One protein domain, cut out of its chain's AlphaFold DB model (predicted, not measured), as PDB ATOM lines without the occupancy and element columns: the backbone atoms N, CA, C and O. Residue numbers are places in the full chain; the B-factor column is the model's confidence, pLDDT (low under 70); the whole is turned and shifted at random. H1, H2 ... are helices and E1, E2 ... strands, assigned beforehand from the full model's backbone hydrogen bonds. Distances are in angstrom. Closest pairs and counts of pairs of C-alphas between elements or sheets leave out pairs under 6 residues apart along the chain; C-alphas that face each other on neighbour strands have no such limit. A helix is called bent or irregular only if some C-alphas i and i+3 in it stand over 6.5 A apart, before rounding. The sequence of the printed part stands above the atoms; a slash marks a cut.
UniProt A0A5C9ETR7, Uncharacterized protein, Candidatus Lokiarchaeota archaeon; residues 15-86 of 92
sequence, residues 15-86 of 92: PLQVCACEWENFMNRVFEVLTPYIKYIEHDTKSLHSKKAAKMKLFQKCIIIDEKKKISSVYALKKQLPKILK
ATOM      1  N   PRO A  15     185.679 186.683 120.212       95.88
ATOM      2  CA  PRO A  15     187.079 186.346 120.458       95.88
ATOM      3  C   PRO A  15     187.215 184.847 120.791       95.88
ATOM      4  O   PRO A  15     187.276 184.463 121.951       95.88
ATOM      5  N   LEU A  16     187.239 183.984 119.768       95.06
ATOM      6  CA  LEU A  16     187.251 182.517 119.939       95.06
ATOM      7  C   LEU A  16     188.490 181.957 120.661       95.06
ATOM      8  O   LEU A  16     188.480 180.812 121.091       95.06
ATOM      9  N   GLN A  17     189.555 182.746 120.784       92.81
ATOM     10  CA  GLN A  17     190.783 182.379 121.492       92.81
ATOM     11  C   GLN A  17     190.734 182.631 123.007       92.81
ATOM     12  O   GLN A  17     191.686 182.287 123.699       92.81
ATOM     13  N   VAL A  18     189.676 183.268 123.523       93.44
ATOM     14  CA  VAL A  18     189.458 183.409 124.972       93.44
ATOM     15  C   VAL A  18     188.291 182.536 125.424       93.44
ATOM     16  O   VAL A  18     187.519 182.032 124.607       93.44
ATOM     17  N   CYS A  19     188.163 182.375 126.742       93.81
ATOM     18  CA  CYS A  19     187.087 181.620 127.376       93.81
ATOM     19  C   CYS A  19     185.706 181.984 126.812       93.81
ATOM     20  O   CYS A  19     185.393 183.162 126.625       93.81
ATOM     21  N   ALA A  20     184.858 180.971 126.612       93.62
ATOM     22  CA  ALA A  20     183.473 181.165 126.188       93.62
ATOM     23  C   ALA A  20     182.687 182.081 127.134       93.62
ATOM     24  O   ALA A  20     181.886 182.883 126.667       93.62
ATOM     25  N   CYS A  21     183.003 182.051 128.431       94.81
ATOM     26  CA  CYS A  21     182.441 182.928 129.455       94.81
ATOM     27  C   CYS A  21     182.522 184.427 129.105       94.81
ATOM     28  O   CYS A  21     181.626 185.200 129.437       94.81
ATOM     29  N   GLU A  22     183.539 184.843 128.346       95.12
ATOM     30  CA  GLU A  22     183.684 186.233 127.912       95.12
ATOM     31  C   GLU A  22     182.630 186.643 126.876       95.12
ATOM     32  O   GLU A  22     182.344 187.830 126.707       95.12
ATOM     33  N   TRP A  23     182.054 185.701 126.128       94.94
ATOM     34  CA  TRP A  23     181.169 185.987 124.996       94.94
ATOM     35  C   TRP A  23     179.855 185.197 124.977       94.94
ATOM     36  O   TRP A  23     178.989 185.513 124.160       94.94
ATOM     37  N   GLU A  24     179.640 184.259 125.896       96.25
ATOM     38  CA  GLU A  24     178.420 183.447 125.991       96.25
ATOM     39  C   GLU A  24     177.172 184.316 126.177       96.25
ATOM     40  O   GLU A  24     176.187 184.151 125.465       96.25
ATOM     41  N   ASN A  25     177.242 185.339 127.035       96.31
ATOM     42  CA  ASN A  25     176.125 186.249 127.285       96.31
ATOM     43  C   ASN A  25     175.736 187.043 126.034       96.31
ATOM     44  O   ASN A  25     174.565 187.366 125.825       96.31
ATOM     45  N   PHE A  26     176.712 187.360 125.182       96.31
ATOM     46  CA  PHE A  26     176.450 187.981 123.890       96.31
ATOM     47  C   PHE A  26     175.782 186.986 122.936       96.31
ATOM     48  O   PHE A  26     174.759 187.323 122.344       96.31
ATOM     49  N   MET A  27     176.305 185.760 122.840       96.88
ATOM     50  CA  MET A  27     175.742 184.707 121.991       96.88
ATOM     51  C   MET A  27     174.311 184.346 122.383       96.88
ATOM     52  O   MET A  27     173.445 184.331 121.515       96.88
ATOM     53  N   ASN A  28     174.027 184.156 123.673       97.69
ATOM     54  CA  ASN A  28     172.687 183.842 124.177       97.69
ATOM     55  C   ASN A  28     171.662 184.889 123.727       97.69
ATOM     56  O   ASN A  28     170.614 184.558 123.181       97.69
ATOM     57  N   ARG A  29     172.010 186.172 123.861       97.62
ATOM     58  CA  ARG A  29     171.163 187.289 123.424       97.62
ATOM     59  C   ARG A  29     171.025 187.371 121.902       97.62
ATOM     60  O   ARG A  29     169.971 187.751 121.403       97.62
ATOM     61  N   VAL A  30     172.074 187.039 121.148       97.81
ATOM     62  CA  VAL A  30     171.983 186.934 119.684       97.81
ATOM     63  C   VAL A  30     171.007 185.821 119.308       97.81
ATOM     64  O   VAL A  30     170.076 186.074 118.549       97.81
ATOM     65  N   PHE A  31     171.155 184.626 119.876       97.44
ATOM     66  CA  PHE A  31     170.283 183.490 119.578       97.44
ATOM     67  C   PHE A  31     168.838 183.691 120.028       97.44
ATOM     68  O   PHE A  31     167.943 183.227 119.326       97.44
ATOM     69  N   GLU A  32     168.576 184.441 121.097       97.88
ATOM     70  CA  GLU A  32     167.216 184.865 121.457       97.88
ATOM     71  C   GLU A  32     166.536 185.614 120.295       97.88
ATOM     72  O   GLU A  32     165.360 185.404 120.001       97.88
ATOM     73  N   VAL A  33     167.296 186.444 119.570       97.75
ATOM     74  CA  VAL A  33     166.803 187.180 118.397       97.75
ATOM     75  C   VAL A  33     166.733 186.299 117.147       97.75
ATOM     76  O   VAL A  33     165.821 186.473 116.340       97.75
ATOM     77  N   LEU A  34     167.685 185.380 116.952       97.44
ATOM     78  CA  LEU A  34     167.739 184.539 115.749       97.44
ATOM     79  C   LEU A  34     166.722 183.391 115.774       97.44
ATOM     80  O   LEU A  34     166.187 183.045 114.722       97.44
ATOM     81  N   THR A  35     166.440 182.815 116.946       97.38
ATOM     82  CA  THR A  35     165.613 181.604 117.113       97.38
ATOM     83  C   THR A  35     164.254 181.688 116.406       97.38
ATOM     84  O   THR A  35     163.940 180.770 115.644       97.38
ATOM     85  N   PRO A  36     163.469 182.780 116.526       96.94
ATOM     86  CA  PRO A  36     162.186 182.901 115.821       96.94
ATOM     87  C   PRO A  36     162.296 182.856 114.289       96.94
ATOM     88  O   PRO A  36     161.320 182.566 113.598       96.94
ATOM     89  N   TYR A  37     163.479 183.144 113.745       96.25
ATOM     90  CA  TYR A  37     163.736 183.278 112.313       96.25
ATOM     91  C   TYR A  37     164.703 182.222 111.771       96.25
ATOM     92  O   TYR A  37     165.116 182.316 110.617       96.25
ATOM     93  N   ILE A  38     165.056 181.205 112.565       94.88
ATOM     94  CA  ILE A  38     166.162 180.285 112.262       94.88
ATOM     95  C   ILE A  38     165.994 179.542 110.925       94.88
ATOM     96  O   ILE A  38     166.969 179.276 110.228       94.88
ATOM     97  N   LYS A  39     164.749 179.287 110.494       95.12
ATOM     98  CA  LYS A  39     164.456 178.678 109.183       95.12
ATOM     99  C   LYS A  39     164.928 179.522 107.991       95.12
ATOM    100  O   LYS A  39     165.221 178.962 106.939       95.12
ATOM    101  N   TYR A  40     165.031 180.839 108.158       95.75
ATOM    102  CA  TYR A  40     165.419 181.796 107.119       95.75
ATOM    103  C   TYR A  40     166.885 182.221 107.207       95.75
ATOM    104  O   TYR A  40     167.322 183.069 106.430       95.75
ATOM    105  N   ILE A  41     167.629 181.682 108.173       95.75
ATOM    106  CA  ILE A  41     168.964 182.151 108.531       95.75
ATOM    107  C   ILE A  41     169.960 181.006 108.408       95.75
ATOM    108  O   ILE A  41     169.708 179.878 108.828       95.75
ATOM    109  N   GLU A  42     171.106 181.316 107.824       96.31
ATOM    110  CA  GLU A  42     172.314 180.506 107.900       96.31
ATOM    111  C   GLU A  42     173.290 181.265 108.795       96.31
ATOM    112  O   GLU A  42     173.618 182.413 108.498       96.31
ATOM    113  N   HIS A  43     173.708 180.675 109.915       96.12
ATOM    114  CA  HIS A  43     174.587 181.351 110.865       96.12
ATOM    115  C   HIS A  43     175.913 180.619 111.033       96.12
ATOM    116  O   HIS A  43     175.965 179.392 111.011       96.12
ATOM    117  N   ASP A  44     176.973 181.384 111.270       96.94
ATOM    118  CA  ASP A  44     178.302 180.858 111.565       96.94
ATOM    119  C   ASP A  44     178.972 181.702 112.655       96.94
ATOM    120  O   ASP A  44     178.741 182.909 112.754       96.94
ATOM    121  N   THR A  45     179.801 181.073 113.485       96.50
ATOM    122  CA  THR A  45     180.562 181.764 114.533       96.50
ATOM    123  C   THR A  45     182.008 181.910 114.088       96.50
ATOM    124  O   THR A  45     182.707 180.930 113.852       96.50
ATOM    125  N   LYS A  46     182.484 183.152 113.991       96.88
ATOM    126  CA  LYS A  46     183.797 183.486 113.429       96.88
ATOM    127  C   LYS A  46     184.701 184.143 114.459       96.88
ATOM    128  O   LYS A  46     184.261 184.866 115.351       96.88
ATOM    129  N   SER A  47     186.005 183.928 114.301       96.19
ATOM    130  CA  SER A  47     187.005 184.560 115.162       96.19
ATOM    131  C   SER A  47     187.225 186.025 114.781       96.19
ATOM    132  O   SER A  47     187.507 186.340 113.616       96.19
ATOM    133  N   LEU A  48     187.205 186.909 115.784       95.62
ATOM    134  CA  LEU A  48     187.696 188.291 115.678       95.62
ATOM    135  C   LEU A  48     189.186 188.378 115.307       95.62
ATOM    136  O   LEU A  48     189.631 189.406 114.813       95.62
ATOM    137  N   HIS A  49     189.946 187.298 115.485       93.06
ATOM    138  CA  HIS A  49     191.382 187.236 115.198       93.06
ATOM    139  C   HIS A  49     191.676 186.635 113.817       93.06
ATOM    140  O   HIS A  49     192.826 186.397 113.456       93.06
ATOM    141  N   SER A  50     190.638 186.391 113.012       93.44
ATOM    142  CA  SER A  50     190.797 185.928 111.638       93.44
ATOM    143  C   SER A  50     191.316 187.038 110.714       93.44
ATOM    144  O   SER A  50     191.006 188.221 110.876       93.44
ATOM    145  N   LYS A  51     192.032 186.653 109.645       93.81
ATOM    146  CA  LYS A  51     192.452 187.588 108.580       93.81
ATOM    147  C   LYS A  51     191.263 188.354 107.980       93.81
ATOM    148  O   LYS A  51     191.409 189.510 107.590       93.81
ATOM    149  N   LYS A  52     190.085 187.718 107.905       92.00
ATOM    150  CA  LYS A  52     188.847 188.336 107.410       92.00
ATOM    151  C   LYS A  52     188.361 189.444 108.348       92.00
ATOM    152  O   LYS A  52     188.114 190.552 107.879       92.00
ATOM    153  N   ALA A  53     188.313 189.182 109.656       93.62
ATOM    154  CA  ALA A  53     187.951 190.182 110.660       93.62
ATOM    155  C   ALA A  53     188.887 191.403 110.624       93.62
ATOM    156  O   ALA A  53     188.410 192.537 110.635       93.62
ATOM    157  N   ALA A  54     190.198 191.179 110.471       93.06
ATOM    158  CA  ALA A  54     191.181 192.254 110.332       93.06
ATOM    159  C   ALA A  54     190.938 193.117 109.078       93.06
ATOM    160  O   ALA A  54     190.874 194.343 109.178       93.06
ATOM    161  N   LYS A  55     190.715 192.494 107.907       93.81
ATOM    162  CA  LYS A  55     190.376 193.210 106.658       93.81
ATOM    163  C   LYS A  55     189.104 194.052 106.793       93.81
ATOM    164  O   LYS A  55     189.026 195.145 106.244       93.81
ATOM    165  N   MET A  56     188.129 193.556 107.550       92.19
ATOM    166  CA  MET A  56     186.854 194.229 107.812       92.19
ATOM    167  C   MET A  56     186.903 195.202 109.006       92.19
ATOM    168  O   MET A  56     185.874 195.781 109.356       92.19
ATOM    169  N   LYS A  57     188.072 195.396 109.639       93.00
ATOM    170  CA  LYS A  57     188.264 196.259 110.821       93.00
ATOM    171  C   LYS A  57     187.288 195.919 111.965       93.00
ATOM    172  O   LYS A  57     186.642 196.792 112.556       93.00
ATOM    173  N   LEU A  58     187.127 194.625 112.246       93.62
ATOM    174  CA  LEU A  58     186.289 194.116 113.334       93.62
ATOM    175  C   LEU A  58     187.142 193.917 114.592       93.62
ATOM    176  O   LEU A  58     187.974 193.020 114.637       93.62
ATOM    177  N   PHE A  59     186.916 194.748 115.612       89.31
ATOM    178  CA  PHE A  59     187.696 194.739 116.863       89.31
ATOM    179  C   PHE A  59     186.869 194.392 118.107       89.31
ATOM    180  O   PHE A  59     187.405 194.272 119.201       89.31
ATOM    181  N   GLN A  60     185.551 194.267 117.960       93.06
ATOM    182  CA  GLN A  60     184.619 194.000 119.053       93.06
ATOM    183  C   GLN A  60     183.574 192.984 118.598       93.06
ATOM    184  O   GLN A  60     183.328 192.850 117.395       93.06
ATOM    185  N   LYS A  61     182.943 192.308 119.568       95.94
ATOM    186  CA  LYS A  61     181.851 191.350 119.337       95.94
ATOM    187  C   LYS A  61     180.791 191.996 118.448       95.94
ATOM    188  O   LYS A  61     180.296 193.078 118.760       95.94
ATOM    189  N   CYS A  62     180.487 191.382 117.313       97.00
ATOM    190  CA  CYS A  62     179.542 191.949 116.354       97.00
ATOM    191  C   CYS A  62     178.925 190.874 115.464       97.00
ATOM    192  O   CYS A  62     179.414 189.752 115.390       97.00
ATOM    193  N   ILE A  63     177.842 191.239 114.786       97.88
ATOM    194  CA  ILE A  63     177.167 190.408 113.795       97.88
ATOM    195  C   ILE A  63     177.368 191.046 112.421       97.88
ATOM    196  O   ILE A  63     177.206 192.258 112.277       97.88
ATOM    197  N   ILE A  64     177.698 190.252 111.409       97.12
ATOM    198  CA  ILE A  64     177.708 190.670 110.010       97.12
ATOM    199  C   ILE A  64     176.584 189.945 109.279       97.12
ATOM    200  O   ILE A  64     176.543 188.719 109.260       97.12
ATOM    201  N   ILE A  65     175.697 190.710 108.648       95.25
ATOM    202  CA  ILE A  65     174.640 190.176 107.790       95.25
ATOM    203  C   ILE A  65     175.083 190.248 106.325       95.25
ATOM    204  O   ILE A  65     175.508 191.311 105.855       95.25
ATOM    205  N   ASP A  66     174.995 189.114 105.628       92.94
ATOM    206  CA  ASP A  66     175.328 188.929 104.209       92.94
ATOM    207  C   ASP A  66     176.704 189.481 103.816       92.94
ATOM    208  O   ASP A  66     176.862 190.092 102.761       92.94
ATOM    209  N   GLU A  67     177.687 189.341 104.709       91.00
ATOM    210  CA  GLU A  67     179.057 189.861 104.554       91.00
ATOM    211  C   GLU A  67     179.168 191.386 104.345       91.00
ATOM    212  O   GLU A  67     180.259 191.907 104.118       91.00
ATOM    213  N   LYS A  68     178.056 192.121 104.455       90.06
ATOM    214  CA  LYS A  68     177.962 193.547 104.118       90.06
ATOM    215  C   LYS A  68     177.647 194.399 105.335       90.06
ATOM    216  O   LYS A  68     178.317 195.396 105.596       90.06
ATOM    217  N   LYS A  69     176.604 194.034 106.082       93.81
ATOM    218  CA  LYS A  69     176.039 194.909 107.111       93.81
ATOM    219  C   LYS A  69     176.559 194.543 108.489       93.81
ATOM    220  O   LYS A  69     176.206 193.498 109.027       93.81
ATOM    221  N   LYS A  70     177.340 195.439 109.090       95.62
ATOM    222  CA  LYS A  70     177.790 195.304 110.477       95.62
ATOM    223  C   LYS A  70     176.708 195.755 111.455       95.62
ATOM    224  O   LYS A  70     176.210 196.875 111.375       95.62
ATOM    225  N   ILE A  71     176.406 194.898 112.422       95.25
ATOM    226  CA  ILE A  71     175.530 195.158 113.559       95.25
ATOM    227  C   ILE A  71     176.357 194.999 114.837       95.25
ATOM    228  O   ILE A  71     176.856 193.922 115.152       95.25
ATOM    229  N   SER A  72     176.526 196.098 115.570       89.69
ATOM    230  CA  SER A  72     177.365 196.163 116.774       89.69
ATOM    231  C   SER A  72     176.620 195.851 118.074       89.69
ATOM    232  O   SER A  72     177.255 195.747 119.117       89.69
ATOM    233  N   SER A  73     175.291 195.714 118.050       92.81
ATOM    234  CA  SER A  73     174.504 195.435 119.255       92.81
ATOM    235  C   SER A  73     173.313 194.521 118.983       92.81
ATOM    236  O   SER A  73     172.700 194.560 117.916       92.81
ATOM    237  N   VAL A  74     172.940 193.729 119.991       93.69
ATOM    238  CA  VAL A  74     171.767 192.842 119.921       93.69
ATOM    239  C   VAL A  74     170.471 193.641 119.756       93.69
ATOM    240  O   VAL A  74     169.581 193.236 119.016       93.69
ATOM    241  N   TYR A  75     170.377 194.824 120.371       94.62
ATOM    242  CA  TYR A  75     169.229 195.713 120.184       94.62
ATOM    243  C   TYR A  75     169.056 196.124 118.712       94.62
ATOM    244  O   TYR A  75     167.954 196.065 118.162       94.62
ATOM    245  N   ALA A  76     170.157 196.484 118.042       95.62
ATOM    246  CA  ALA A  76     170.129 196.787 116.618       95.62
ATOM    247  C   ALA A  76     169.774 195.548 115.781       95.62
ATOM    248  O   ALA A  76     169.000 195.677 114.834       95.62
ATOM    249  N   LEU A  77     170.257 194.357 116.156       96.88
ATOM    250  CA  LEU A  77     169.882 193.098 115.504       96.88
ATOM    251  C   LEU A  77     168.369 192.862 115.580       96.88
ATOM    252  O   LEU A  77     167.736 192.675 114.544       96.88
ATOM    253  N   LYS A  78     167.776 192.976 116.777       96.56
ATOM    254  CA  LYS A  78     166.332 192.803 117.015       96.56
ATOM    255  C   LYS A  78     165.479 193.745 116.164       96.56
ATOM    256  O   LYS A  78     164.420 193.354 115.686       96.56
ATOM    257  N   LYS A  79     165.945 194.977 115.933       95.69
ATOM    258  CA  LYS A  79     165.243 195.970 115.102       95.69
ATOM    259  C   LYS A  79     165.442 195.760 113.599       95.69
ATOM    260  O   LYS A  79     164.557 196.105 112.819       95.69
ATOM    261  N   GLN A  80     166.614 195.289 113.176       95.44
ATOM    262  CA  GLN A  80     166.994 195.247 111.761       95.44
ATOM    263  C   GLN A  80     166.713 193.906 111.092       95.44
ATOM    264  O   GLN A  80     166.300 193.902 109.938       95.44
ATOM    265  N   LEU A  81     166.902 192.790 111.795       95.75
ATOM    266  CA  LEU A  81     166.713 191.458 111.227       95.75
ATOM    267  C   LEU A  81     165.291 191.252 110.671       95.75
ATOM    268  O   LEU A  81     165.186 190.856 109.513       95.75
ATOM    269  N   PRO A  82     164.200 191.613 111.382       95.62
ATOM    270  CA  PRO A  82     162.856 191.470 110.824       95.62
ATOM    271  C   PRO A  82     162.642 192.324 109.569       95.62
ATOM    272  O   PRO A  82     161.947 191.902 108.656       95.62
ATOM    273  N   LYS A  83     163.263 193.509 109.490       95.25
ATOM    274  CA  LYS A  83     163.171 194.374 108.303       95.25
ATOM    275  C   LYS A  83     163.850 193.736 107.100       95.25
ATOM    276  O   LYS A  83     163.245 193.666 106.043       95.25
ATOM    277  N   ILE A  84     165.053 193.200 107.297       93.94
ATOM    278  CA  ILE A  84     165.807 192.495 106.252       93.94
ATOM    279  C   ILE A  84     165.020 191.276 105.759       93.94
ATOM    280  O   ILE A  84     164.941 191.030 104.559       93.94
ATOM    281  N   LEU A  85     164.404 190.524 106.674       93.88
ATOM    282  CA  LEU A  85     163.587 189.366 106.318       93.88
ATOM    283  C   LEU A  85     162.316 189.763 105.548       93.88
ATOM    284  O   LEU A  85     161.969 189.077 104.589       93.88
ATOM    285  N   LYS A  86     161.657 190.873 105.916       94.19
ATOM    286  CA  LYS A  86     160.511 191.432 105.172       94.19
ATOM    287  C   LYS A  86     160.913 191.921 103.781       94.19
ATOM    288  O   LYS A  86     160.267 191.567 102.805       94.19
TER     289      LYS A  86
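What this domain is: This is residues 15 to 86 of the 92 residues of an uncharacterized protein of Candidatus Lokiarchaeota archaeon (UniProt A0A5C9ETR7). A small two-stranded hairpin, E2 and E3, has helix H3 beside it, and the kinked helix H1 lies side by side with H3, running the same way. From the end of H1 the long strand E1 folds back past E2 to the short helix H2, at the end of the domain away from the last residues of H3. The 72 printed residues include three named helices and three named strands, in the order H1, E1, H2, E2, E3, H3; the sheet, E2 - E3, is antiparallel and the class is mixed, helices and strands. The whole is compact, with a radius of gyration of the C-alphas of 12.3 A and spans of 34 by 26 by 20 A.

Where its parts are: E2 is residues 62 to 65, 10.0 A long, and E3 is residues 69 to 71. H3, residues 74 to 86, is 18.6 A long and ends at C-alpha 86 (160.511, 191.432, 105.172). H1, residues 24 to 40, is 23.0 A long and begins at C-alpha 24 (178.420, 183.447, 125.991). E1, residues 41 to 47, is 19.4 A long and pairs with no named strand. H2 is residues 51 to 55.

How they stand to each other: The hairpin E2 and E3 has N 63 and O 71 within hydrogen-bond range at 2.9 A, and N 71 and O 63 at 2.8 A. The closest C-alphas of E3 and H3 are those of Ile 71 and Leu 77, 6.3 A apart. H1 and H3 touch, closest at the C-alphas of Val 33 and Lys 78, 5.8 A apart, at a shallow tilt of 9 degrees, the same way. H1 has a kink of 60 degrees near residue 34 and is irregular, with C-alphas 36 and 39 at 8.2 A; H3 is only just irregular, with C-alphas 79 and 82 at 6.7 A. E1 and E2 are near each other, with 10 pairs of C-alphas within 10 A. H2 is apart from H1, H3 and E3. Every O i to N i+4 pair is within hydrogen-bond range in H2, against 9 of 13 in H1 and 7 of 9 in H3.

The domain as a whole: The C-alphas farthest apart, those of Cys 19 and Lys 86, are 36.0 A apart. The printed part has no cut, and no link is long. Mean pLDDT of the printed part is 95.0, and no printed residue is under 70.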